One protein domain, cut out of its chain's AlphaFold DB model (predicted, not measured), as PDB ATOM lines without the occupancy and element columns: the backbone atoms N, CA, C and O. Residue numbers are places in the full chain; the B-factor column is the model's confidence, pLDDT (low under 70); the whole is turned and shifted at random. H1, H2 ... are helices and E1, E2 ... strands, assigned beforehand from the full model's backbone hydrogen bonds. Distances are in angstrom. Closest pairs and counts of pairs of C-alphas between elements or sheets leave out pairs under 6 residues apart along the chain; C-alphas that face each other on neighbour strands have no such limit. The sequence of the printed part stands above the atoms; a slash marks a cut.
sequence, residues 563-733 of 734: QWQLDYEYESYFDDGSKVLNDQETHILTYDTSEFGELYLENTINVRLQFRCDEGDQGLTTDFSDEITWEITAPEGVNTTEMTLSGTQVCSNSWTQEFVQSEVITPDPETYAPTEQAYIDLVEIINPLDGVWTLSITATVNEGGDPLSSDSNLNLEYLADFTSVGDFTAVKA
ATOM      1  N   GLN A 563     -23.447 -80.141   6.225       76.06
ATOM      2  CA  GLN A 563     -22.801 -78.855   6.449       76.06
ATOM      3  C   GLN A 563     -23.766 -77.726   6.091       76.06
ATOM      4  O   GLN A 563     -24.563 -77.825   5.148       76.06
ATOM      5  N   TRP A 564     -23.680 -76.638   6.846       80.06
ATOM      6  CA  TRP A 564     -24.600 -75.517   6.747       80.06
ATOM      7  C   TRP A 564     -23.829 -74.205   6.677       80.06
ATOM      8  O   TRP A 564     -22.920 -73.943   7.463       80.06
ATOM      9  N   GLN A 565     -24.234 -73.339   5.758       83.62
ATOM     10  CA  GLN A 565     -23.747 -71.973   5.686       83.62
ATOM     11  C   GLN A 565     -24.749 -71.055   6.387       83.62
ATOM     12  O   GLN A 565     -25.870 -70.891   5.904       83.62
ATOM     13  N   LEU A 566     -24.342 -70.478   7.523       87.06
ATOM     14  CA  LEU A 566     -25.152 -69.522   8.281       87.06
ATOM     15  C   LEU A 566     -25.191 -68.165   7.565       87.06
ATOM     16  O   LEU A 566     -24.143 -67.634   7.192       87.06
ATOM     17  N   ASP A 567     -26.383 -67.596   7.440       86.50
ATOM     18  CA  ASP A 567     -26.624 -66.218   7.016       86.50
ATOM     19  C   ASP A 567     -27.491 -65.507   8.064       86.50
ATOM     20  O   ASP A 567     -28.343 -66.126   8.706       86.50
ATOM     21  N   TYR A 568     -27.235 -64.221   8.284       85.56
ATOM     22  CA  TYR A 568     -27.928 -63.417   9.289       85.56
ATOM     23  C   TYR A 568     -27.841 -61.931   8.951       85.56
ATOM     24  O   TYR A 568     -26.880 -61.462   8.334       85.56
ATOM     25  N   GLU A 569     -28.836 -61.168   9.394       83.31
ATOM     26  CA  GLU A 569     -28.939 -59.744   9.096       83.31
ATOM     27  C   GLU A 569     -28.693 -58.887  10.344       83.31
ATOM     28  O   GLU A 569     -29.040 -59.248  11.472       83.31
ATOM     29  N   TYR A 570     -28.069 -57.726  10.125       84.75
ATOM     30  CA  TYR A 570     -27.925 -56.689  11.140       84.75
ATOM     31  C   TYR A 570     -28.930 -55.578  10.877       84.75
ATOM     32  O   TYR A 570     -28.932 -54.978   9.799       84.75
ATOM     33  N   GLU A 571     -29.696 -55.227  11.901       83.31
ATOM     34  CA  GLU A 571     -30.539 -54.040  11.883       83.31
ATOM     35  C   GLU A 571     -29.981 -52.984  12.833       83.31
ATOM     36  O   GLU A 571     -29.345 -53.284  13.844       83.31
ATOM     37  N   SER A 572     -30.157 -51.708  12.485       85.00
ATOM     38  CA  SER A 572     -29.698 -50.599  13.322       85.00
ATOM     39  C   SER A 572     -30.784 -49.548  13.491       85.00
ATOM     40  O   SER A 572     -31.364 -49.074  12.512       85.00
ATOM     41  N   TYR A 573     -31.026 -49.157  14.739       87.56
ATOM     42  CA  TYR A 573     -31.874 -48.036  15.111       87.56
ATOM     43  C   TYR A 573     -31.008 -46.828  15.460       87.56
ATOM     44  O   TYR A 573     -30.060 -46.931  16.237       87.56
ATOM     45  N   PHE A 574     -31.359 -45.675  14.896       88.44
ATOM     46  CA  PHE A 574     -30.614 -44.434  15.053       88.44
ATOM     47  C   PHE A 574     -31.551 -43.293  15.449       88.44
ATOM     48  O   PHE A 574     -32.555 -43.055  14.776       88.44
ATOM     49  N   ASP A 575     -31.194 -42.573  16.509       90.50
ATOM     50  CA  ASP A 575     -31.898 -41.382  16.984       90.50
ATOM     51  C   ASP A 575     -30.898 -40.257  17.254       90.50
ATOM     52  O   ASP A 575     -29.961 -40.419  18.034       90.50
ATOM     53  N   ASP A 576     -31.088 -39.105  16.617       92.69
ATOM     54  CA  ASP A 576     -30.281 -37.912  16.829       92.69
ATOM     55  C   ASP A 576     -31.155 -36.689  17.092       92.69
ATOM     56  O   ASP A 576     -32.249 -36.513  16.549       92.69
ATOM     57  N   GLY A 577     -30.662 -35.800  17.947       91.44
ATOM     58  CA  GLY A 577     -31.433 -34.637  18.338       91.44
ATOM     59  C   GLY A 577     -30.607 -33.544  18.979       91.44
ATOM     60  O   GLY A 577     -29.454 -33.718  19.374       91.44
ATOM     61  N   SER A 578     -31.233 -32.376  19.081       91.06
ATOM     62  CA  SER A 578     -30.702 -31.251  19.839       91.06
ATOM     63  C   SER A 578     -31.787 -30.644  20.715       91.06
ATOM     64  O   SER A 578     -32.965 -30.613  20.340       91.06
ATOM     65  N   LYS A 579     -31.400 -30.172  21.899       91.19
ATOM     66  CA  LYS A 579     -32.314 -29.559  22.855       91.19
ATOM     67  C   LYS A 579     -31.614 -28.470  23.660       91.19
ATOM     68  O   LYS A 579     -30.589 -28.703  24.288       91.19
ATOM     69  N   VAL A 580     -32.242 -27.300  23.716       90.88
ATOM     70  CA  VAL A 580     -31.853 -26.229  24.640       90.88
ATOM     71  C   VAL A 580     -32.370 -26.570  26.038       90.88
ATOM     72  O   VAL A 580     -33.563 -26.844  26.197       90.88
ATOM     73  N   LEU A 581     -31.483 -26.569  27.034       90.25
ATOM     74  CA  LEU A 581     -31.787 -26.873  28.433       90.25
ATOM     75  C   LEU A 581     -31.521 -25.653  29.308       90.25
ATOM     76  O   LEU A 581     -30.456 -25.054  29.214       90.25
ATOM     77  N   ASN A 582     -32.482 -25.302  30.164       90.44
ATOM     78  CA  ASN A 582     -32.294 -24.257  31.175       90.44
ATOM     79  C   ASN A 582     -31.543 -24.804  32.402       90.44
ATOM     80  O   ASN A 582     -31.436 -26.019  32.570       90.44
ATOM     81  N   ASP A 583     -31.088 -23.924  33.301       86.44
ATOM     82  CA  ASP A 583     -30.429 -24.351  34.545       86.44
ATOM     83  C   ASP A 583     -31.272 -25.368  35.333       86.44
ATOM     84  O   ASP A 583     -32.476 -25.184  35.546       86.44
ATOM     85  N   GLN A 584     -30.623 -26.451  35.767       88.56
ATOM     86  CA  GLN A 584     -31.218 -27.597  36.459       88.56
ATOM     87  C   GLN A 584     -32.304 -28.345  35.662       88.56
ATOM     88  O   GLN A 584     -32.981 -29.224  36.210       88.56
ATOM     89  N   GLU A 585     -32.499 -28.044  34.373       92.69
ATOM     90  CA  GLU A 585     -33.405 -28.805  33.515       92.69
ATOM     91  C   GLU A 585     -32.793 -30.173  33.199       92.69
ATOM     92  O   GLU A 585     -31.628 -30.289  32.820       92.69
ATOM     93  N   THR A 586     -33.598 -31.227  33.348       92.25
ATOM     94  CA  THR A 586     -33.206 -32.595  32.994       92.25
ATOM     95  C   THR A 586     -33.932 -33.040  31.733       92.25
ATOM     96  O   THR A 586     -35.159 -32.950  31.640       92.25
ATOM     97  N   HIS A 587     -33.176 -33.545  30.767       94.06
ATOM     98  CA  HIS A 587     -33.690 -34.258  29.609       94.06
ATOM     99  C   HIS A 587     -33.530 -35.759  29.821       94.06
ATOM    100  O   HIS A 587     -32.470 -36.208  30.240       94.06
ATOM    101  N   ILE A 588     -34.588 -36.518  29.549       93.81
ATOM    102  CA  ILE A 588     -34.600 -37.972  29.681       93.81
ATOM    103  C   ILE A 588     -34.929 -38.545  28.308       93.81
ATOM    104  O   ILE A 588     -35.958 -38.185  27.728       93.81
ATOM    105  N   LEU A 589     -34.050 -39.408  27.820       92.69
ATOM    106  CA  LEU A 589     -34.214 -40.208  26.614       92.69
ATOM    107  C   LEU A 589     -34.398 -41.657  27.051       92.69
ATOM    108  O   LEU A 589     -33.596 -42.173  27.830       92.69
ATOM    109  N   THR A 590     -35.469 -42.290  26.589       92.31
ATOM    110  CA  THR A 590     -35.804 -43.673  26.932       92.31
ATOM    111  C   THR A 590     -35.975 -44.460  25.647       92.31
ATOM    112  O   THR A 590     -36.726 -44.054  24.764       92.31
ATOM    113  N   TYR A 591     -35.271 -45.579  25.583       90.62
ATOM    114  CA  TYR A 591     -35.120 -46.440  24.426       90.62
ATOM    115  C   TYR A 591     -35.529 -47.849  24.840       90.62
ATOM    116  O   TYR A 591     -34.833 -48.477  25.633       90.62
ATOM    117  N   ASP A 592     -36.677 -48.320  24.363       88.06
ATOM    118  CA  ASP A 592     -37.099 -49.707  24.557       88.06
ATOM    119  C   ASP A 592     -36.710 -50.506  23.316       88.06
ATOM    120  O   ASP A 592     -37.279 -50.294  22.242       88.06
ATOM    121  N   THR A 593     -35.731 -51.406  23.450       85.19
ATOM    122  CA  THR A 593     -35.246 -52.182  22.301       85.19
ATOM    123  C   THR A 593     -36.323 -53.092  21.712       85.19
ATOM    124  O   THR A 593     -36.265 -53.398  20.527       85.19
ATOM    125  N   SER A 594     -37.359 -53.450  22.486       78.12
ATOM    126  CA  SER A 594     -38.496 -54.239  21.994       78.12
ATOM    127  C   SER A 594     -39.459 -53.450  21.096       78.12
ATOM    128  O   SER A 594     -40.303 -54.046  20.425       78.12
ATOM    129  N   GLU A 595     -39.348 -52.118  21.071       74.88
ATOM    130  CA  GLU A 595     -40.187 -51.220  20.266       74.88
ATOM    131  C   GLU A 595     -39.485 -50.729  18.986       74.88
ATOM    132  O   GLU A 595     -40.058 -49.957  18.211       74.88
ATOM    133  N   PHE A 596     -38.247 -51.158  18.745       74.75
ATOM    134  CA  PHE A 596     -37.503 -50.825  17.537       74.75
ATOM    135  C   PHE A 596     -37.942 -51.745  16.378       74.75
ATOM    136  O   PHE A 596     -37.795 -52.955  16.469       74.75
ATOM    137  N   GLY A 597     -38.493 -51.172  15.294       56.38
ATOM    138  CA  GLY A 597     -38.856 -51.893  14.052       56.38
ATOM    139  C   GLY A 597     -40.318 -52.383  13.935       56.38
ATOM    140  O   GLY A 597     -41.066 -52.421  14.907       56.38
ATOM    141  N   GLU A 598     -40.765 -52.723  12.710       51.41
ATOM    142  CA  GLU A 598     -42.098 -53.327  12.442       51.41
ATOM    143  C   GLU A 598     -42.140 -54.849  12.727       51.41
ATOM    144  O   GLU A 598     -43.221 -55.441  12.796       51.41
ATOM    145  N   LEU A 599     -40.973 -55.466  12.925       47.16
ATOM    146  CA  LEU A 599     -40.754 -56.839  13.371       47.16
ATOM    147  C   LEU A 599     -39.908 -56.739  14.645       47.16
ATOM    148  O   LEU A 599     -38.878 -56.080  14.638       47.16
ATOM    149  N   TYR A 600     -40.399 -57.297  15.747       49.41
ATOM    150  CA  TYR A 600     -39.785 -57.201  17.071       49.41
ATOM    151  C   TYR A 600     -38.295 -57.574  17.031       49.41
ATOM    152  O   TYR A 600     -37.963 -58.709  16.695       49.41
ATOM    153  N   LEU A 601     -37.417 -56.636  17.391       53.00
ATOM    154  CA  LEU A 601     -35.989 -56.900  17.545       53.00
ATOM    155  C   LEU A 601     -35.743 -57.626  18.874       53.00
ATOM    156  O   LEU A 601     -35.680 -57.009  19.935       53.00
ATOM    157  N   GLU A 602     -35.628 -58.949  18.821       63.97
ATOM    158  CA  GLU A 602     -34.950 -59.730  19.860       63.97
ATOM    159  C   GLU A 602     -33.444 -59.765  19.515       63.97
ATOM    160  O   GLU A 602     -33.098 -59.786  18.335       63.97
ATOM    161  N   ASN A 603     -32.552 -59.768  20.516       79.50
ATOM    162  CA  ASN A 603     -31.087 -59.855  20.379       79.50
ATOM    163  C   ASN A 603     -30.338 -58.556  20.006       79.50
ATOM    164  O   ASN A 603     -29.583 -58.489  19.028       79.50
ATOM    165  N   THR A 604     -30.473 -57.516  20.829       87.19
ATOM    166  CA  THR A 604     -29.616 -56.318  20.772       87.19
ATOM    167  C   THR A 604     -28.182 -56.666  21.176       87.19
ATOM    168  O   THR A 604     -27.948 -57.175  22.275       87.19
ATOM    169  N   ILE A 605     -27.213 -56.343  20.316       89.25
ATOM    170  CA  ILE A 605     -25.793 -56.695  20.492       89.25
ATOM    171  C   ILE A 605     -24.864 -55.487  20.608       89.25
ATOM    172  O   ILE A 605     -23.704 -55.646  20.970       89.25
ATOM    173  N   ASN A 606     -25.324 -54.277  20.297       89.62
ATOM    174  CA  ASN A 606     -24.523 -53.063  20.456       89.62
ATOM    175  C   ASN A 606     -25.413 -51.892  20.863       89.62
ATOM    176  O   ASN A 606     -26.453 -51.655  20.252       89.62
ATOM    177  N   VAL A 607     -24.969 -51.145  21.871       91.31
ATOM    178  CA  VAL A 607     -25.591 -49.898  22.315       91.31
ATOM    179  C   VAL A 607     -24.520 -48.827  22.380       91.31
ATOM    180  O   VAL A 607     -23.533 -48.969  23.103       91.31
ATOM    181  N   ARG A 608     -24.724 -47.727  21.657       92.81
ATOM    182  CA  ARG A 608     -23.844 -46.561  21.645       92.81
ATOM    183  C   ARG A 608     -24.647 -45.299  21.922       92.81
ATOM    184  O   ARG A 608     -25.538 -44.933  21.164       92.81
ATOM    185  N   LEU A 609     -24.266 -44.595  22.983       93.25
ATOM    186  CA  LEU A 609     -24.859 -43.328  23.394       93.25
ATOM    187  C   LEU A 609     -23.793 -42.236  23.322       93.25
ATOM    188  O   LEU A 609     -22.760 -42.301  23.988       93.25
ATOM    189  N   GLN A 610     -24.043 -41.231  22.496       92.94
ATOM    190  CA  GLN A 610     -23.177 -40.080  22.301       92.94
ATOM    191  C   GLN A 610     -23.929 -38.805  22.652       92.94
ATOM    192  O   GLN A 610     -25.083 -38.619  22.272       92.94
ATOM    193  N   PHE A 611     -23.268 -37.894  23.351       93.31
ATOM    194  CA  PHE A 611     -23.830 -36.582  23.641       93.31
ATOM    195  C   PHE A 611     -22.733 -35.535  23.822       93.31
ATOM    196  O   PHE A 611     -21.584 -35.842  24.145       93.31
ATOM    197  N   ARG A 612     -23.085 -34.275  23.586       92.12
ATOM    198  CA  ARG A 612     -22.225 -33.110  23.808       92.12
ATOM    199  C   ARG A 612     -23.062 -31.896  24.165       92.12
ATOM    200  O   ARG A 612     -24.231 -31.829  23.801       92.12
ATOM    201  N   CYS A 613     -22.445 -30.907  24.795       90.00
ATOM    202  CA  CYS A 613     -23.074 -29.609  24.996       90.00
ATOM    203  C   CYS A 613     -22.204 -28.435  24.535       90.00
ATOM    204  O   CYS A 613     -20.967 -28.523  24.502       90.00
ATOM    205  N   ASP A 614     -22.888 -27.347  24.186       87.31
ATOM    206  CA  ASP A 614     -22.353 -26.012  23.905       87.31
ATOM    207  C   ASP A 614     -22.988 -24.989  24.866       87.31
ATOM    208  O   ASP A 614     -24.105 -25.200  25.337       87.31
ATOM    209  N   GLU A 615     -22.297 -23.875  25.102       81.75
ATOM    210  CA  GLU A 615     -22.573 -22.781  26.063       81.75
ATOM    211  C   GLU A 615     -23.835 -21.942  25.712       81.75
ATOM    212  O   GLU A 615     -23.969 -20.790  26.113       81.75
ATOM    213  N   GLY A 616     -24.732 -22.461  24.864       77.31
ATOM    214  CA  GLY A 616     -26.042 -21.865  24.584       77.31
ATOM    215  C   GLY A 616     -26.035 -20.453  23.973       77.31
ATOM    216  O   GLY A 616     -25.246 -20.121  23.083       77.31
ATOM    217  N   ASP A 617     -26.998 -19.629  24.398       73.19
ATOM    218  CA  ASP A 617     -27.280 -18.303  23.824       73.19
ATOM    219  C   ASP A 617     -26.257 -17.211  24.220       73.19
ATOM    220  O   ASP A 617     -26.246 -16.130  23.610       73.19
ATOM    221  N   GLN A 618     -25.408 -17.445  25.230       65.50
ATOM    222  CA  GLN A 618     -24.404 -16.499  25.744       65.50
ATOM    223  C   GLN A 618     -23.022 -17.167  25.885       65.50
ATOM    224  O   GLN A 618     -22.518 -17.355  26.974       65.50
ATOM    225  N   GLY A 619     -22.346 -17.493  24.780       59.28
ATOM    226  CA  GLY A 619     -21.053 -18.190  24.884       59.28
ATOM    227  C   GLY A 619     -19.923 -17.402  25.582       59.28
ATOM    228  O   GLY A 619     -19.677 -16.246  25.222       59.28
ATOM    229  N   LEU A 620     -19.196 -18.076  26.496       55.69
ATOM    230  CA  LEU A 620     -17.814 -17.940  27.045       55.69
ATOM    231  C   LEU A 620     -17.170 -16.557  27.279       55.69
ATOM    232  O   LEU A 620     -16.014 -16.467  27.705       55.69
ATOM    233  N   THR A 621     -17.831 -15.453  26.956       56.44
ATOM    234  CA  THR A 621     -17.205 -14.126  26.959       56.44
ATOM    235  C   THR A 621     -17.398 -13.380  28.278       56.44
ATOM    236  O   THR A 621     -16.671 -12.405  28.502       56.44
ATOM    237  N   THR A 622     -18.269 -13.861  29.179       55.69
ATOM    238  CA  THR A 622     -18.551 -13.226  30.486       55.69
ATOM    239  C   THR A 622     -18.883 -14.167  31.666       55.69
ATOM    240  O   THR A 622     -18.946 -13.680  32.797       55.69
ATOM    241  N   ASP A 623     -19.025 -15.479  31.464       66.12
ATOM    242  CA  ASP A 623     -19.445 -16.509  32.442       66.12
ATOM    243  C   ASP A 623     -18.415 -17.639  32.647       66.12
ATOM    244  O   ASP A 623     -17.332 -17.640  32.054       66.12
ATOM    245  N   PHE A 624     -18.689 -18.533  33.604       72.62
ATOM    246  CA  PHE A 624     -17.953 -19.791  33.752       72.62
ATOM    247  C   PHE A 624     -18.567 -20.829  32.811       72.62
ATOM    248  O   PHE A 624     -19.754 -20.753  32.545       72.62
ATOM    249  N   SER A 625     -17.780 -21.805  32.350       81.31
ATOM    250  CA  SER A 625     -18.319 -22.834  31.457       81.31
ATOM    251  C   SER A 625     -19.432 -23.647  32.103       81.31
ATOM    252  O   SER A 625     -19.293 -24.103  33.245       81.31
ATOM    253  N   ASP A 626     -20.488 -23.867  31.336       85.38
ATOM    254  CA  ASP A 626     -21.601 -24.730  31.692       85.38
ATOM    255  C   ASP A 626     -21.181 -26.195  31.780       85.38
ATOM    256  O   ASP A 626     -20.186 -26.640  31.195       85.38
ATOM    257  N   GLU A 627     -21.958 -26.973  32.529       89.56
ATOM    258  CA  GLU A 627     -21.718 -28.397  32.712       89.56
ATOM    259  C   GLU A 627     -23.000 -29.200  32.490       89.56
ATOM    260  O   GLU A 627     -24.098 -28.799  32.879       89.56
ATOM    261  N   ILE A 628     -22.854 -30.390  31.915       91.25
ATOM    262  CA  ILE A 628     -23.894 -31.417  31.929       91.25
ATOM    263  C   ILE A 628     -23.484 -32.532  32.882       91.25
ATOM    264  O   ILE A 628     -22.351 -33.010  32.854       91.25
ATOM    265  N   THR A 629     -24.418 -32.969  33.717       93.94
ATOM    266  CA  THR A 629     -24.300 -34.225  34.462       93.94
ATOM    267  C   THR A 629     -25.198 -35.253  33.802       93.94
ATOM    268  O   THR A 629     -26.349 -34.952  33.500       93.94
ATOM    269  N   TRP A 630     -24.679 -36.448  33.556       94.06
ATOM    270  CA  TRP A 630     -25.392 -37.496  32.841       94.06
ATOM    271  C   TRP A 630     -25.401 -38.805  33.628       94.06
ATOM    272  O   TRP A 630     -24.483 -39.089  34.400       94.06
ATOM    273  N   GLU A 631     -26.455 -39.592  33.428       95.69
ATOM    274  CA  GLU A 631     -26.669 -40.904  34.034       95.69
ATOM    275  C   GLU A 631     -27.324 -41.846  33.014       95.69
ATOM    276  O   GLU A 631     -28.300 -41.481  32.355       95.69
ATOM    277  N   ILE A 632     -26.788 -43.058  32.890       94.50
ATOM    278  CA  ILE A 632     -27.292 -44.137  32.043       94.50
ATOM    279  C   ILE A 632     -27.826 -45.245  32.946       94.50
ATOM    280  O   ILE A 632     -27.107 -45.804  33.773       94.50
ATOM    281  N   THR A 633     -29.099 -45.582  32.767       94.38
ATOM    282  CA  THR A 633     -29.726 -46.751  33.386       94.38
ATOM    283  C   THR A 633     -29.888 -47.832  32.328       94.38
ATOM    284  O   THR A 633     -30.638 -47.648  31.367       94.38
ATOM    285  N   ALA A 634     -29.173 -48.940  32.508       91.25
ATOM    286  CA  ALA A 634     -29.290 -50.127  31.671       91.25
ATOM    287  C   ALA A 634     -30.419 -51.060  32.162       91.25
ATOM    288  O   ALA A 634     -30.797 -50.987  33.340       91.25
ATOM    289  N   PRO A 635     -30.928 -51.957  31.299       89.56
ATOM    290  CA  PRO A 635     -31.891 -52.986  31.684       89.56
ATOM    291  C   PRO A 635     -31.367 -53.920  32.790       89.56
ATOM    292  O   PRO A 635     -30.161 -54.119  32.960       89.56
ATOM    293  N   GLU A 636     -32.279 -54.525  33.560       84.19
ATOM    294  CA  GLU A 636     -31.913 -55.467  34.626       84.19
ATOM    295  C   GLU A 636     -31.239 -56.719  34.038       84.19
ATOM    296  O   GLU A 636     -31.795 -57.382  33.170       84.19
ATOM    297  N   GLY A 637     -30.048 -57.060  34.540       78.81
ATOM    298  CA  GLY A 637     -29.288 -58.233  34.091       78.81
ATOM    299  C   GLY A 637     -28.270 -57.964  32.977       78.81
ATOM    300  O   GLY A 637     -27.446 -58.838  32.719       78.81
ATOM    301  N   VAL A 638     -28.252 -56.762  32.388       87.12
ATOM    302  CA  VAL A 638     -27.258 -56.381  31.371       87.12
ATOM    303  C   VAL A 638     -25.894 -56.101  32.005       87.12
ATOM    304  O   VAL A 638     -25.769 -55.347  32.977       87.12
ATOM    305  N   ASN A 639     -24.844 -56.687  31.432       84.81
ATOM    306  CA  ASN A 639     -23.468 -56.440  31.846       84.81
ATOM    307  C   ASN A 639     -22.953 -55.116  31.258       84.81
ATOM    308  O   ASN A 639     -22.681 -55.019  30.070       84.81
ATOM    309  N   THR A 640     -22.772 -54.109  32.111       84.31
ATOM    310  CA  THR A 640     -22.305 -52.762  31.735       84.31
ATOM    311  C   THR A 640     -20.864 -52.480  32.162       84.31
ATOM    312  O   THR A 640     -20.465 -51.326  32.260       84.31
ATOM    313  N   THR A 641     -20.057 -53.512  32.431       82.50
ATOM    314  CA  THR A 641     -18.698 -53.348  32.992       82.50
ATOM    315  C   THR A 641     -17.775 -52.480  32.123       82.50
ATOM    316  O   THR A 641     -16.863 -51.842  32.649       82.50
ATOM    317  N   GLU A 642     -18.012 -52.434  30.813       81.69
ATOM    318  CA  GLU A 642     -17.225 -51.652  29.848       81.69
ATOM    319  C   GLU A 642     -17.740 -50.217  29.643       81.69
ATOM    320  O   GLU A 642     -17.083 -49.421  28.975       81.69
ATOM    321  N   MET A 643     -18.877 -49.867  30.253       87.88
ATOM    322  CA  MET A 643     -19.553 -48.581  30.093       87.88
ATOM    323  C   MET A 643     -19.453 -47.749  31.376       87.88
ATOM    324  O   MET A 643     -19.673 -48.242  32.486       87.88
ATOM    325  N   THR A 644     -19.180 -46.452  31.245       91.81
ATOM    326  CA  THR A 644     -19.335 -45.524  32.367       91.81
ATOM    327  C   THR A 644     -20.806 -45.125  32.454       91.81
ATOM    328  O   THR A 644     -21.375 -44.629  31.492       91.81
ATOM    329  N   LEU A 645     -21.445 -45.345  33.608       91.50
ATOM    330  CA  LEU A 645     -22.891 -45.121  33.768       91.50
ATOM    331  C   LEU A 645     -23.265 -43.727  34.277       91.50
ATOM    332  O   LEU A 645     -24.438 -43.382  34.298       91.50
ATOM    333  N   SER A 646     -22.306 -42.921  34.728       93.62
ATOM    334  CA  SER A 646     -22.576 -41.529  35.099       93.62
ATOM    335  C   SER A 646     -21.316 -40.680  35.050       93.62
ATOM    336  O   SER A 646     -20.208 -41.177  35.272       93.62
ATOM    337  N   GLY A 647     -21.484 -39.383  34.815       92.38
ATOM    338  CA  GLY A 647     -20.371 -38.448  34.770       92.38
ATOM    339  C   GLY A 647     -20.810 -36.995  34.681       92.38
ATOM    340  O   GLY A 647     -21.994 -36.681  34.575       92.38
ATOM    341  N   THR A 648     -19.824 -36.103  34.713       91.69
ATOM    342  CA  THR A 648     -20.013 -34.666  34.498       91.69
ATOM    343  C   THR A 648     -19.057 -34.214  33.403       91.69
ATOM    344  O   THR A 648     -17.877 -34.571  33.418       91.69
ATOM    345  N   GLN A 649     -19.564 -33.442  32.448       89.06
ATOM    346  CA  GLN A 649     -18.808 -32.907  31.325       89.06
ATOM    347  C   GLN A 649     -18.979 -31.390  31.260       89.06
ATOM    348  O   GLN A 649     -20.100 -30.890  31.256       89.06
ATOM    349  N   VAL A 650     -17.862 -30.677  31.125       89.44
ATOM    350  CA  VAL A 650     -17.850 -29.242  30.815       89.44
ATOM    351  C   VAL A 650     -18.191 -29.034  29.339       89.44
ATOM    352  O   VAL A 650     -17.596 -29.686  28.467       89.44
ATOM    353  N   CYS A 651     -19.115 -28.120  29.048       86.19
ATOM    354  CA  CYS A 651     -19.554 -27.819  27.694       86.19
ATOM    355  C   CYS A 651     -18.393 -27.297  26.851       86.19
ATOM    356  O   CYS A 651     -17.711 -26.329  27.171       86.19
ATOM    357  N   SER A 652     -18.064 -28.062  25.814       77.50
ATOM    358  CA  SER A 652     -16.798 -27.918  25.095       77.50
ATOM    359  C   SER A 652     -16.856 -28.529  23.697       77.50
ATOM    360  O   SER A 652     -15.849 -29.044  23.220       77.50
ATOM    361  N   ASN A 653     -18.025 -28.531  23.038       76.31
ATOM    362  CA  ASN A 653     -18.246 -29.045  21.669       76.31
ATOM    363  C   ASN A 653     -17.688 -30.462  21.369       76.31
ATOM    364  O   ASN A 653     -17.677 -30.916  20.221       76.31
ATOM    365  N   SER A 654     -17.249 -31.173  22.408       85.69
ATOM    366  CA  SER A 654     -16.581 -32.466  22.374       85.69
ATOM    367  C   SER A 654     -17.603 -33.537  22.707       85.69
ATOM    368  O   SER A 654     -18.386 -33.369  23.640       85.69
ATOM    369  N   TRP A 655     -17.608 -34.623  21.944       88.88
ATOM    370  CA  TRP A 655     -18.512 -35.741  22.186       88.88
ATOM    371  C   TRP A 655     -18.017 -36.581  23.359       88.88
ATOM    372  O   TRP A 655     -16.870 -37.028  23.360       88.88
ATOM    373  N   THR A 656     -18.901 -36.807  24.324       89.81
ATOM    374  CA  THR A 656     -18.809 -37.956  25.219       89.81
ATOM    375  C   THR A 656     -19.487 -39.126  24.527       89.81
ATOM    376  O   THR A 656     -20.541 -38.960  23.911       89.81
ATOM    377  N   GLN A 657     -18.855 -40.292  24.586       90.50
ATOM    378  CA  GLN A 657     -19.360 -41.523  24.002       90.50
ATOM    379  C   GLN A 657     -19.241 -42.630  25.032       90.50
ATOM    380  O   GLN A 657     -18.147 -42.898  25.522       90.50
ATOM    381  N   GLU A 658     -20.346 -43.322  25.249       92.94
ATOM    382  CA  GLU A 658     -20.400 -44.554  26.016       92.94
ATOM    383  C   GLU A 658     -20.955 -45.652  25.113       92.94
ATOM    384  O   GLU A 658     -21.896 -45.422  24.344       92.94
ATOM    385  N   PHE A 659     -20.344 -46.834  25.147       91.56
ATOM    386  CA  PHE A 659     -20.789 -47.961  24.338       91.56
ATOM    387  C   PHE A 659     -20.597 -49.284  25.075       91.56
ATOM    388  O   PHE A 659     -19.729 -49.399  25.937       91.56
ATOM    389  N   VAL A 660     -21.412 -50.271  24.718       90.81
ATOM    390  CA  VAL A 660     -21.286 -51.658  25.167       90.81
ATOM    391  C   VAL A 660     -21.666 -52.582  24.016       90.81
ATOM    392  O   VAL A 660     -22.568 -52.267  23.237       90.81
ATOM    393  N   GLN A 661     -20.955 -53.701  23.896       89.38
ATOM    394  CA  GLN A 661     -21.144 -54.669  22.825       89.38
ATOM    395  C   GLN A 661     -21.197 -56.097  23.390       89.38
ATOM    396  O   GLN A 661     -20.407 -56.457  24.261       89.38
ATOM    397  N   SER A 662     -22.135 -56.893  22.888       88.00
ATOM    398  CA  SER A 662     -22.265 -58.329  23.132       88.00
ATOM    399  C   SER A 662     -21.417 -59.129  22.154       88.00
ATOM    400  O   SER A 662     -21.114 -58.682  21.046       88.00
ATOM    401  N   GLU A 663     -21.079 -60.350  22.550       84.69
ATOM    402  CA  GLU A 663     -20.396 -61.303  21.683       84.69
ATOM    403  C   GLU A 663     -21.424 -62.231  21.026       84.69
ATOM    404  O   GLU A 663     -22.309 -62.761  21.699       84.69
ATOM    405  N   VAL A 664     -21.308 -62.406  19.708       84.12
ATOM    406  CA  VAL A 664     -22.099 -63.365  18.930       84.12
ATOM    407  C   VAL A 664     -21.162 -64.492  18.528       84.12
ATOM    408  O   VAL A 664     -20.235 -64.278  17.746       84.12
ATOM    409  N   ILE A 665     -21.391 -65.679  19.080       85.25
ATOM    410  CA  ILE A 665     -20.663 -66.894  18.733       85.25
ATOM    411  C   ILE A 665     -21.488 -67.637  17.693       85.25
ATOM    412  O   ILE A 665     -22.588 -68.113  17.969       85.25
ATOM    413  N   THR A 666     -20.949 -67.727  16.484       83.75
ATOM    414  CA  THR A 666     -21.519 -68.544  15.415       83.75
ATOM    415  C   THR A 666     -20.871 -69.929  15.416       83.75
ATOM    416  O   THR A 666     -19.671 -70.017  15.699       83.75
ATOM    417  N   PRO A 667     -21.613 -71.000  15.077       79.25
ATOM    418  CA  PRO A 667     -21.020 -72.315  14.858       79.25
ATOM    419  C   PRO A 667     -19.933 -72.259  13.778       79.25
ATOM    420  O   PRO A 667     -19.978 -71.419  12.874       79.25
ATOM    421  N   ASP A 668     -18.944 -73.148  13.891       73.50
ATOM    422  CA  ASP A 668     -17.909 -73.310  12.870       73.50
ATOM    423  C   ASP A 668     -18.573 -73.748  11.550       73.50
ATOM    424  O   ASP A 668     -19.414 -74.652  11.604       73.50
ATOM    425  N   PRO A 669     -18.231 -73.156  10.389       66.44
ATOM    426  CA  PRO A 669     -18.716 -73.604   9.082       66.44
ATOM    427  C   PRO A 669     -18.553 -75.109   8.808       66.44
ATOM    428  O   PRO A 669     -19.323 -75.663   8.027       66.44
ATOM    429  N   GLU A 670     -17.581 -75.773   9.442       64.38
ATOM    430  CA  GLU A 670     -17.365 -77.225   9.345       64.38
ATOM    431  C   GLU A 670     -18.291 -78.044  10.266       64.38
ATOM    432  O   GLU A 670     -18.253 -79.274  10.266       64.38
ATOM    433  N   THR A 671     -19.140 -77.393  11.064       70.81
ATOM    434  CA  THR A 671     -20.026 -78.078  12.009       70.81
ATOM    435  C   THR A 671     -21.174 -78.768  11.275       70.81
ATOM    436  O   THR A 671     -21.924 -78.165  10.506       70.81
ATOM    437  N   TYR A 672     -21.353 -80.049  11.575       72.31
ATOM    438  CA  TYR A 672     -22.402 -80.880  11.005       72.31
ATOM    439  C   TYR A 672     -23.676 -80.846  11.858       72.31
ATOM    440  O   TYR A 672     -23.623 -80.993  13.080       72.31
ATOM    441  N   ALA A 673     -24.839 -80.708  11.216       75.81
ATOM    442  CA  ALA A 673     -26.143 -80.768  11.881       75.81
ATOM    443  C   ALA A 673     -27.208 -81.443  10.992       75.81
ATOM    444  O   ALA A 673     -27.125 -81.346   9.765       75.81
ATOM    445  N   PRO A 674     -28.228 -82.106  11.573       72.19
ATOM    446  CA  PRO A 674     -29.230 -82.854  10.805       72.19
ATOM    447  C   PRO A 674     -30.300 -81.960  10.158       72.19
ATOM    448  O   PRO A 674     -30.917 -82.324   9.161       72.19
ATOM    449  N   THR A 675     -30.544 -80.770  10.715       80.56
ATOM    450  CA  THR A 675     -31.549 -79.825  10.209       80.56
ATOM    451  C   THR A 675     -31.050 -78.389  10.298       80.56
ATOM    452  O   THR A 675     -30.207 -78.079  11.139       80.56
ATOM    453  N   GLU A 676     -31.630 -77.511   9.475       81.44
ATOM    454  CA  GLU A 676     -31.355 -76.068   9.474       81.44
ATOM    455  C   GLU A 676     -31.511 -75.483  10.883       81.44
ATOM    456  O   GLU A 676     -30.624 -74.801  11.387       81.44
ATOM    457  N   GLN A 677     -32.610 -75.831  11.560       82.00
ATOM    458  CA  GLN A 677     -32.889 -75.340  12.905       82.00
ATOM    459  C   GLN A 677     -31.869 -75.847  13.927       82.00
ATOM    460  O   GLN A 677     -31.412 -75.068  14.751       82.00
ATOM    461  N   ALA A 678     -31.471 -77.123  13.855       81.19
ATOM    462  CA  ALA A 678     -30.475 -77.675  14.774       81.19
ATOM    463  C   ALA A 678     -29.103 -76.998  14.625       81.19
ATOM    464  O   ALA A 678     -28.366 -76.924  15.602       81.19
ATOM    465  N   TYR A 679     -28.770 -76.505  13.427       84.00
ATOM    466  CA  TYR A 679     -27.564 -75.716  13.187       84.00
ATOM    467  C   TYR A 679     -27.694 -74.277  13.704       84.00
ATOM    468  O   TYR A 679     -26.790 -73.777  14.366       84.00
ATOM    469  N   ILE A 680     -28.831 -73.621  13.448       84.62
ATOM    470  CA  ILE A 680     -29.114 -72.261  13.938       84.62
ATOM    471  C   ILE A 680     -29.135 -72.220  15.471       84.62
ATOM    472  O   ILE A 680     -28.628 -71.272  16.065       84.62
ATOM    473  N   ASP A 681     -29.651 -73.266  16.119       83.31
ATOM    474  CA  ASP A 681     -29.700 -73.389  17.581       83.31
ATOM    475  C   ASP A 681     -28.298 -73.443  18.234       83.31
ATOM    476  O   ASP A 681     -28.191 -73.334  19.458       83.31
ATOM    477  N   LEU A 682     -27.222 -73.600  17.449       83.06
ATOM    478  CA  LEU A 682     -25.833 -73.514  17.918       83.06
ATOM    479  C   LEU A 682     -25.313 -72.069  18.015       83.06
ATOM    480  O   LEU A 682     -24.229 -71.861  18.559       83.06
ATOM    481  N   VAL A 683     -26.043 -71.078  17.491       86.06
ATOM    482  CA  VAL A 683     -25.686 -69.662  17.636       86.06
ATOM    483  C   VAL A 683     -25.926 -69.227  19.081       86.06
ATOM    484  O   VAL A 683     -27.040 -69.313  19.597       86.06
ATOM    485  N   GLU A 684     -24.886 -68.705  19.727       85.94
ATOM    486  CA  GLU A 684     -24.956 -68.215  21.103       85.94
ATOM    487  C   GLU A 684     -24.681 -66.708  21.157       85.94
ATOM    488  O   GLU A 684     -23.677 -66.219  20.639       85.94
ATOM    489  N   ILE A 685     -25.568 -65.956  21.817       84.75
ATOM    490  CA  ILE A 685     -25.395 -64.518  22.061       84.75
ATOM    491  C   ILE A 685     -25.086 -64.315  23.538       84.75
ATOM    492  O   ILE A 685     -25.936 -64.494  24.414       84.75
ATOM    493  N   ILE A 686     -23.848 -63.929  23.823       83.31
ATOM    494  CA  ILE A 686     -23.364 -63.749  25.186       83.31
ATOM    495  C   ILE A 686     -23.688 -62.327  25.652       83.31
ATOM    496  O   ILE A 686     -23.232 -61.344  25.068       83.31
ATOM    497  N   ASN A 687     -24.407 -62.225  26.776       79.88
ATOM    498  CA  ASN A 687     -24.851 -60.969  27.399       79.88
ATOM    499  C   ASN A 687     -25.717 -60.096  26.464       79.88
ATOM    500  O   ASN A 687     -25.286 -58.993  26.126       79.88
ATOM    501  N   PRO A 688     -26.918 -60.540  26.048       83.44
ATOM    502  CA  PRO A 688     -27.813 -59.718  25.229       83.44
ATOM    503  C   PRO A 688     -28.160 -58.392  25.929       83.44
ATOM    504  O   PRO A 688     -28.309 -58.346  27.154       83.44
ATOM    505  N   LEU A 689     -28.284 -57.310  25.155       88.88
ATOM    506  CA  LEU A 689     -28.477 -55.933  25.648       88.88
ATOM    507  C   LEU A 689     -29.943 -55.483  25.612       88.88
ATOM    508  O   LEU A 689     -30.228 -54.283  25.635       88.88
ATOM    509  N   ASP A 690     -30.867 -56.438  25.534       87.94
ATOM    510  CA  ASP A 690     -32.290 -56.174  25.366       87.94
ATOM    511  C   ASP A 690     -32.936 -55.539  26.604       87.94
ATOM    512  O   ASP A 690     -32.608 -55.843  27.754       87.94
ATOM    513  N   GLY A 691     -33.914 -54.671  26.355       87.88
ATOM    514  CA  GLY A 691     -34.751 -54.032  27.358       87.88
ATOM    515  C   GLY A 691     -34.735 -52.510  27.259       87.88
ATOM    516  O   GLY A 691     -34.411 -51.918  26.232       87.88
ATOM    517  N   VAL A 692     -35.113 -51.857  28.358       91.88
ATOM    518  CA  VAL A 692     -35.270 -50.400  28.402       91.88
ATOM    519  C   VAL A 692     -33.981 -49.713  28.853       91.88
ATOM    520  O   VAL A 692     -33.590 -49.804  30.017       91.88
ATOM    521  N   TRP A 693     -33.367 -48.962  27.945       92.94
ATOM    522  CA  TRP A 693     -32.235 -48.077  28.200       92.94
ATOM    523  C   TRP A 693     -32.716 -46.654  28.470       92.94
ATOM    524  O   TRP A 693     -33.603 -46.143  27.789       92.94
ATOM    525  N   THR A 694     -32.142 -45.983  29.468       94.44
ATOM    526  CA  THR A 694     -32.478 -44.583  29.776       94.44
ATOM    527  C   THR A 694     -31.226 -43.733  29.933       94.44
ATOM    528  O   THR A 694     -30.376 -44.049  30.759       94.44
ATOM    529  N   LEU A 695     -31.147 -42.627  29.194       93.94
ATOM    530  CA  LEU A 695     -30.126 -41.589  29.321       93.94
ATOM    531  C   LEU A 695     -30.763 -40.331  29.917       93.94
ATOM    532  O   LEU A 695     -31.646 -39.721  29.315       93.94
ATOM    533  N   SER A 696     -30.315 -39.943  31.106       94.62
ATOM    534  CA  SER A 696     -30.732 -38.714  31.784       94.62
ATOM    535  C   SER A 696     -29.593 -37.708  31.759       94.62
ATOM    536  O   SER A 696     -28.485 -38.035  32.165       94.62
ATOM    537  N   ILE A 697     -29.858 -36.488  31.299       94.00
ATOM    538  CA  ILE A 697     -28.872 -35.407  31.218       94.00
ATOM    539  C   ILE A 697     -29.440 -34.167  31.903       94.00
ATOM    540  O   ILE A 697     -30.471 -33.644  31.484       94.00
ATOM    541  N   THR A 698     -28.763 -33.688  32.941       93.94
ATOM    542  CA  THR A 698     -29.123 -32.499  33.719       93.94
ATOM    543  C   THR A 698     -28.142 -31.367  33.440       93.94
ATOM    544  O   THR A 698     -26.931 -31.535  33.599       93.94
ATOM    545  N   ALA A 699     -28.668 -30.208  33.057       91.19
ATOM    546  CA  ALA A 699     -27.884 -29.000  32.829       91.19
ATOM    547  C   ALA A 699     -27.529 -28.287  34.144       91.19
ATOM    548  O   ALA A 699     -28.350 -28.198  35.056       91.19
ATOM    549  N   THR A 700     -26.315 -27.749  34.224       89.62
ATOM    550  CA  THR A 700     -25.868 -26.805  35.254       89.62
ATOM    551  C   THR A 700     -25.319 -25.578  34.544       89.62
ATOM    552  O   THR A 700     -24.239 -25.648  33.959       89.62
ATOM    553  N   VAL A 701     -26.088 -24.488  34.579       85.44
ATOM    554  CA  VAL A 701     -25.710 -23.230  33.923       85.44
ATOM    555  C   VAL A 701     -24.949 -22.368  34.925       85.44
ATOM    556  O   VAL A 701     -25.465 -22.045  36.000       85.44
ATOM    557  N   ASN A 702     -23.701 -22.030  34.618       80.00
ATOM    558  CA  ASN A 702     -22.780 -21.402  35.557       80.00
ATOM    559  C   ASN A 702     -22.645 -19.897  35.295       80.00
ATOM    560  O   ASN A 702     -21.676 -19.418  34.704       80.00
ATOM    561  N   GLU A 703     -23.559 -19.112  35.871       67.38
ATOM    562  CA  GLU A 703     -23.449 -17.652  35.843       67.38
ATOM    563  C   GLU A 703     -22.100 -17.198  36.446       67.38
ATOM    564  O   GLU A 703     -21.750 -17.487  37.597       67.38
ATOM    565  N   GLY A 704     -21.303 -16.480  35.651       62.62
ATOM    566  CA  GLY A 704     -20.024 -15.917  36.079       62.62
ATOM    567  C   GLY A 704     -20.119 -14.950  37.262       62.62
ATOM    568  O   GLY A 704     -21.174 -14.604  37.782       62.62
ATOM    569  N   GLY A 705     -18.971 -14.396  37.661       57.56
ATOM    570  CA  GLY A 705     -18.918 -13.347  38.689       57.56
ATOM    571  C   GLY A 705     -19.474 -11.974  38.265       57.56
ATOM    572  O   GLY A 705     -19.366 -11.029  39.054       57.56
ATOM    573  N   ASP A 706     -20.001 -11.829  37.042       62.03
ATOM    574  CA  ASP A 706     -20.559 -10.579  36.516       62.03
ATOM    575  C   ASP A 706     -22.068 -10.475  36.819       62.03
ATOM    576  O   ASP A 706     -22.856 -11.218  36.239       62.03
ATOM    577  N   PRO A 707     -22.517  -9.527  37.668       59.16
ATOM    578  CA  PRO A 707     -23.937  -9.317  37.971       59.16
ATOM    579  C   PRO A 707     -24.773  -8.791  36.784       59.16
ATOM    580  O   PRO A 707     -25.946  -8.459  36.975       59.16
ATOM    581  N   LEU A 708     -24.175  -8.635  35.596       58.84
ATOM    582  CA  LEU A 708     -24.843  -8.305  34.337       58.84
ATOM    583  C   LEU A 708     -24.877  -9.468  33.326       58.84
ATOM    584  O   LEU A 708     -25.479  -9.271  32.269       58.84
ATOM    585  N   SER A 709     -24.271 -10.631  33.618       63.19
ATOM    586  CA  SER A 709     -24.487 -11.834  32.797       63.19
ATOM    587  C   SER A 709     -25.934 -12.309  32.962       63.19
ATOM    588  O   SER A 709     -26.509 -12.218  34.047       63.19
ATOM    589  N   SER A 710     -26.547 -12.742  31.863       66.56
ATOM    590  CA  SER A 710     -27.889 -13.329  31.840       66.56
ATOM    591  C   SER A 710     -27.865 -14.627  31.047       66.56
ATOM    592  O   SER A 710     -28.695 -14.826  30.153       66.56
ATOM    593  N   ASP A 711     -26.854 -15.445  31.315       71.62
ATOM    594  CA  ASP A 711     -26.847 -16.806  30.821       71.62
ATOM    595  C   ASP A 711     -28.032 -17.569  31.419       71.62
ATOM    596  O   ASP A 711     -28.426 -17.366  32.567       71.62
ATOM    597  N   SER A 712     -28.693 -18.355  30.586       77.62
ATOM    598  CA  SER A 712     -29.951 -18.999  30.945       77.62
ATOM    599  C   SER A 712     -30.070 -20.418  30.421       77.62
ATOM    600  O   SER A 712     -31.005 -21.111  30.834       77.62
ATOM    601  N   ASN A 713     -29.179 -20.846  29.519       85.19
ATOM    602  CA  ASN A 713     -29.292 -22.138  28.868       85.19
ATOM    603  C   ASN A 713     -27.979 -22.655  28.279       85.19
ATOM    604  O   ASN A 713     -27.105 -21.889  27.910       85.19
ATOM    605  N   LEU A 714     -27.952 -23.969  28.064       87.94
ATOM    606  CA  LEU A 714     -26.980 -24.658  27.223       87.94
ATOM    607  C   LEU A 714     -27.685 -25.387  26.076       87.94
ATOM    608  O   LEU A 714     -28.885 -25.680  26.151       87.94
ATOM    609  N   ASN A 715     -26.949 -25.716  25.015       89.06
ATOM    610  CA  ASN A 715     -27.454 -26.540  23.916       89.06
ATOM    611  C   ASN A 715     -26.886 -27.958  24.014       89.06
ATOM    612  O   ASN A 715     -25.679 -28.145  23.890       89.06
ATOM    613  N   LEU A 716     -27.755 -28.947  24.216       91.88
ATOM    614  CA  LEU A 716     -27.424 -30.368  24.190       91.88
ATOM    615  C   LEU A 716     -27.608 -30.911  22.772       91.88
ATOM    616  O   LEU A 716     -28.649 -30.693  22.160       91.88
ATOM    617  N   GLU A 717     -26.651 -31.696  22.294       93.38
ATOM    618  CA  GLU A 717     -26.807 -32.563  21.128       93.38
ATOM    619  C   GLU A 717     -26.563 -34.011  21.543       93.38
ATOM    620  O   GLU A 717     -25.655 -34.283  22.332       93.38
ATOM    621  N   TYR A 718     -27.365 -34.936  21.023       93.25
ATOM    622  CA  TYR A 718     -27.246 -36.361  21.312       93.25
ATOM    623  C   TYR A 718     -27.415 -37.206  20.050       93.25
ATOM    624  O   TYR A 718     -28.030 -36.778  19.073       93.25
ATOM    625  N   LEU A 719     -26.845 -38.404  20.101       93.06
ATOM    626  CA  LEU A 719     -26.919 -39.436  19.082       93.06
ATOM    627  C   LEU A 719     -26.929 -40.794  19.787       93.06
ATOM    628  O   LEU A 719     -26.023 -41.103  20.561       93.06
ATOM    629  N   ALA A 720     -27.949 -41.594  19.523       91.44
ATOM    630  CA  ALA A 720     -28.099 -42.948  20.023       91.44
ATOM    631  C   ALA A 720     -28.147 -43.928  18.846       91.44
ATOM    632  O   ALA A 720     -28.841 -43.693  17.859       91.44
ATOM    633  N   ASP A 721     -27.380 -45.006  18.956       91.81
ATOM    634  CA  ASP A 721     -27.223 -46.041  17.937       91.81
ATOM    635  C   ASP A 721     -27.326 -47.413  18.613       91.81
ATOM    636  O   ASP A 721     -26.578 -47.714  19.548       91.81
ATOM    637  N   PHE A 722     -28.291 -48.211  18.169       90.88
ATOM    638  CA  PHE A 722     -28.561 -49.557  18.661       90.88
ATOM    639  C   PHE A 722     -28.475 -50.529  17.493       90.88
ATOM    640  O   PHE A 722     -29.143 -50.320  16.484       90.88
ATOM    641  N   THR A 723     -27.697 -51.601  17.630       88.50
ATOM    642  CA  THR A 723     -27.594 -52.661  16.616       88.50
ATOM    643  C   THR A 723     -28.106 -53.980  17.183       88.50
ATOM    644  O   THR A 723     -27.695 -54.388  18.274       88.50
ATOM    645  N   SER A 724     -28.959 -54.660  16.426       86.88
ATOM    646  CA  SER A 724     -29.455 -56.011  16.696       86.88
ATOM    647  C   SER A 724     -29.003 -56.977  15.603       86.88
ATOM    648  O   SER A 724     -28.615 -56.561  14.507       86.88
ATOM    649  N   VAL A 725     -29.033 -58.270  15.919       85.06
ATOM    650  CA  VAL A 725     -28.788 -59.355  14.962       85.06
ATOM    651  C   VAL A 725     -29.986 -60.298  14.943       85.06
ATOM    652  O   VAL A 725     -30.493 -60.684  15.996       85.06
ATOM    653  N   GLY A 726     -30.453 -60.661  13.752       78.19
ATOM    654  CA  GLY A 726     -31.650 -61.479  13.581       78.19
ATOM    655  C   GLY A 726     -31.702 -62.170  12.224       78.19
ATOM    656  O   GLY A 726     -30.710 -62.207  11.497       78.19
ATOM    657  N   ASP A 727     -32.864 -62.747  11.910       79.94
ATOM    658  CA  ASP A 727     -33.125 -63.459  10.651       79.94
ATOM    659  C   ASP A 727     -32.066 -64.520  10.309       79.94
ATOM    660  O   ASP A 727     -31.646 -64.677   9.163       79.94
ATOM    661  N   PHE A 728     -31.652 -65.283  11.328       83.69
ATOM    662  CA  PHE A 728     -30.776 -66.435  11.142       83.69
ATOM    663  C   PHE A 728     -31.431 -67.436  10.188       83.69
ATOM    664  O   PHE A 728     -32.505 -67.975  10.464       83.69
ATOM    665  N   THR A 729     -30.758 -67.698   9.077       84.31
ATOM    666  CA  THR A 729     -31.104 -68.753   8.126       84.31
ATOM    667  C   THR A 729     -29.859 -69.574   7.844       84.31
ATOM    668  O   THR A 729     -28.738 -69.082   7.985       84.31
ATOM    669  N   ALA A 730     -30.024 -70.840   7.472       84.31
ATOM    670  CA  ALA A 730     -28.880 -71.639   7.068       84.31
ATOM    671  C   ALA A 730     -29.174 -72.400   5.781       84.31
ATOM    672  O   ALA A 730     -30.182 -73.091   5.639       84.31
ATOM    673  N   VAL A 731     -28.266 -72.278   4.819       82.56
ATOM    674  CA  VAL A 731     -28.381 -72.968   3.536       82.56
ATOM    675  C   VAL A 731     -27.453 -74.170   3.556       82.56
ATOM    676  O   VAL A 731     -26.286 -74.050   3.923       82.56
ATOM    677  N   LYS A 732     -27.971 -75.335   3.158       75.81
ATOM    678  CA  LYS A 732     -27.170 -76.553   3.004       75.81
ATOM    679  C   LYS A 732     -25.991 -76.268   2.065       75.81
ATOM    680  O   LYS A 732     -26.209 -75.824   0.934       75.81
ATOM    681  N   ALA A 733     -24.770 -76.488   2.549       67.75
ATOM    682  CA  ALA A 733     -23.571 -76.399   1.726       67.75
ATOM    683  C   ALA A 733     -23.561 -77.571   0.728       67.75
ATOM    684  O   ALA A 733     -24.012 -78.670   1.058       67.75
TER     685      ALA A 733
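This is residues 563 to 733 of the 734 residues of an uncharacterized protein of Euryarchaeota archaeon (UniProt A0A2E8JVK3). The domain is a long rod: two sheets of four strands lie face to face as a sandwich, and the long strands E1 and E10 run on past it, side by side, as a two-stranded ribbon. H1 packs on this ribbon near one end of the rod, the short pair E7 and E8 lies between H1 and the sandwich, and the loops of residues 615 to 626 and 701 to 712 make the other end. The 171 printed residues include ten named strands and one named helix, in the order E1 E2 E3 E4 E5 E6 E7 H1 E8 E9 E10, and the class is mostly strand. The sheets have the orders E1 - E10 - E3 - E6, E2 - E9 - E4 - E5 and E7 - E8, all antiparallel. The whole is loose, with a radius of gyration of the C-alphas of 21.6 A, and spans 79 by 30 by 24 A.

One sheet holds E1, residues 563 to 582, E10, residues 713 to 732, E3, residues 604 to 614, and E6, residues 656 to 661, in that order, with E1 and E6 as its edge strands. E1 and E10 are antiparallel at 169 degrees, with N 573 and O 722 2.8 A apart and N 579 and O 716 2.8 A apart, both within hydrogen-bond range. Between E10 and E3 N 610 and O 719 are 2.8 A apart, and between E3 and E6 N 609 and O 658 are 2.9 A apart. The second sheet runs E2, residues 586 to 592, E9, residues 692 to 700, E4, residues 627 to 633, and E5, residues 646 to 650. Within hydrogen-bond range there are N 589 and O 695 of E2 and E9, 2.8 A, N 696 and O 631 of E9 and E4, 2.8 A, and N 628 and O 649 of the hairpin E4 and E5, 2.9 A. These two sheets form a sandwich, two sheets face to face, 8.9 A centre to centre where they face each other, with best planes 17 degrees apart and strands at 19 degrees. Both are twisted. E6 runs on into E7, residues 663 to 665, at 24 degrees; E7 is antiparallel to E8, residues 684 to 686, with N 665 and O 684 2.8 A apart. H1, residues 676 to 680, is on the first sheet at a height of 7.7 A and is only just over E10, on which 3 of its 5 C-alphas fall. The closest C-alphas of H1 and E10 are those of Glu 676 and Ala 730, 5.6 A apart. In H1 every O i to N i+4 pair is within hydrogen-bond range.

E1 begins at C-alpha 563, (-22.801, -78.855, 6.449), and ends at C-alpha 582, (-32.294, -24.257, 31.175), 60.7 A away. E10 returns over 60.3 A to C-alpha 732 at (-27.170, -76.553, 3.004). E3 is 31.3 A long, E9 26.3 A, E4 20.0 A, E2 19.5 A and E6 17.0 A.

The two C-alphas farthest apart are those of Pro 674 and Pro 707, 78.6 A, while the first and last printed C-alphas, 563 and 733, are 5.4 A apart. The printed part has no cut. The long links are E2 to E3, E3 to E4, E4 to E5 and E9 to E10. The mean pLDDT of the printed part is 82.9; 23 residues are under 70, namely 597 to 602, 618 to 623, 669 to 670, 703 to 710 and 733.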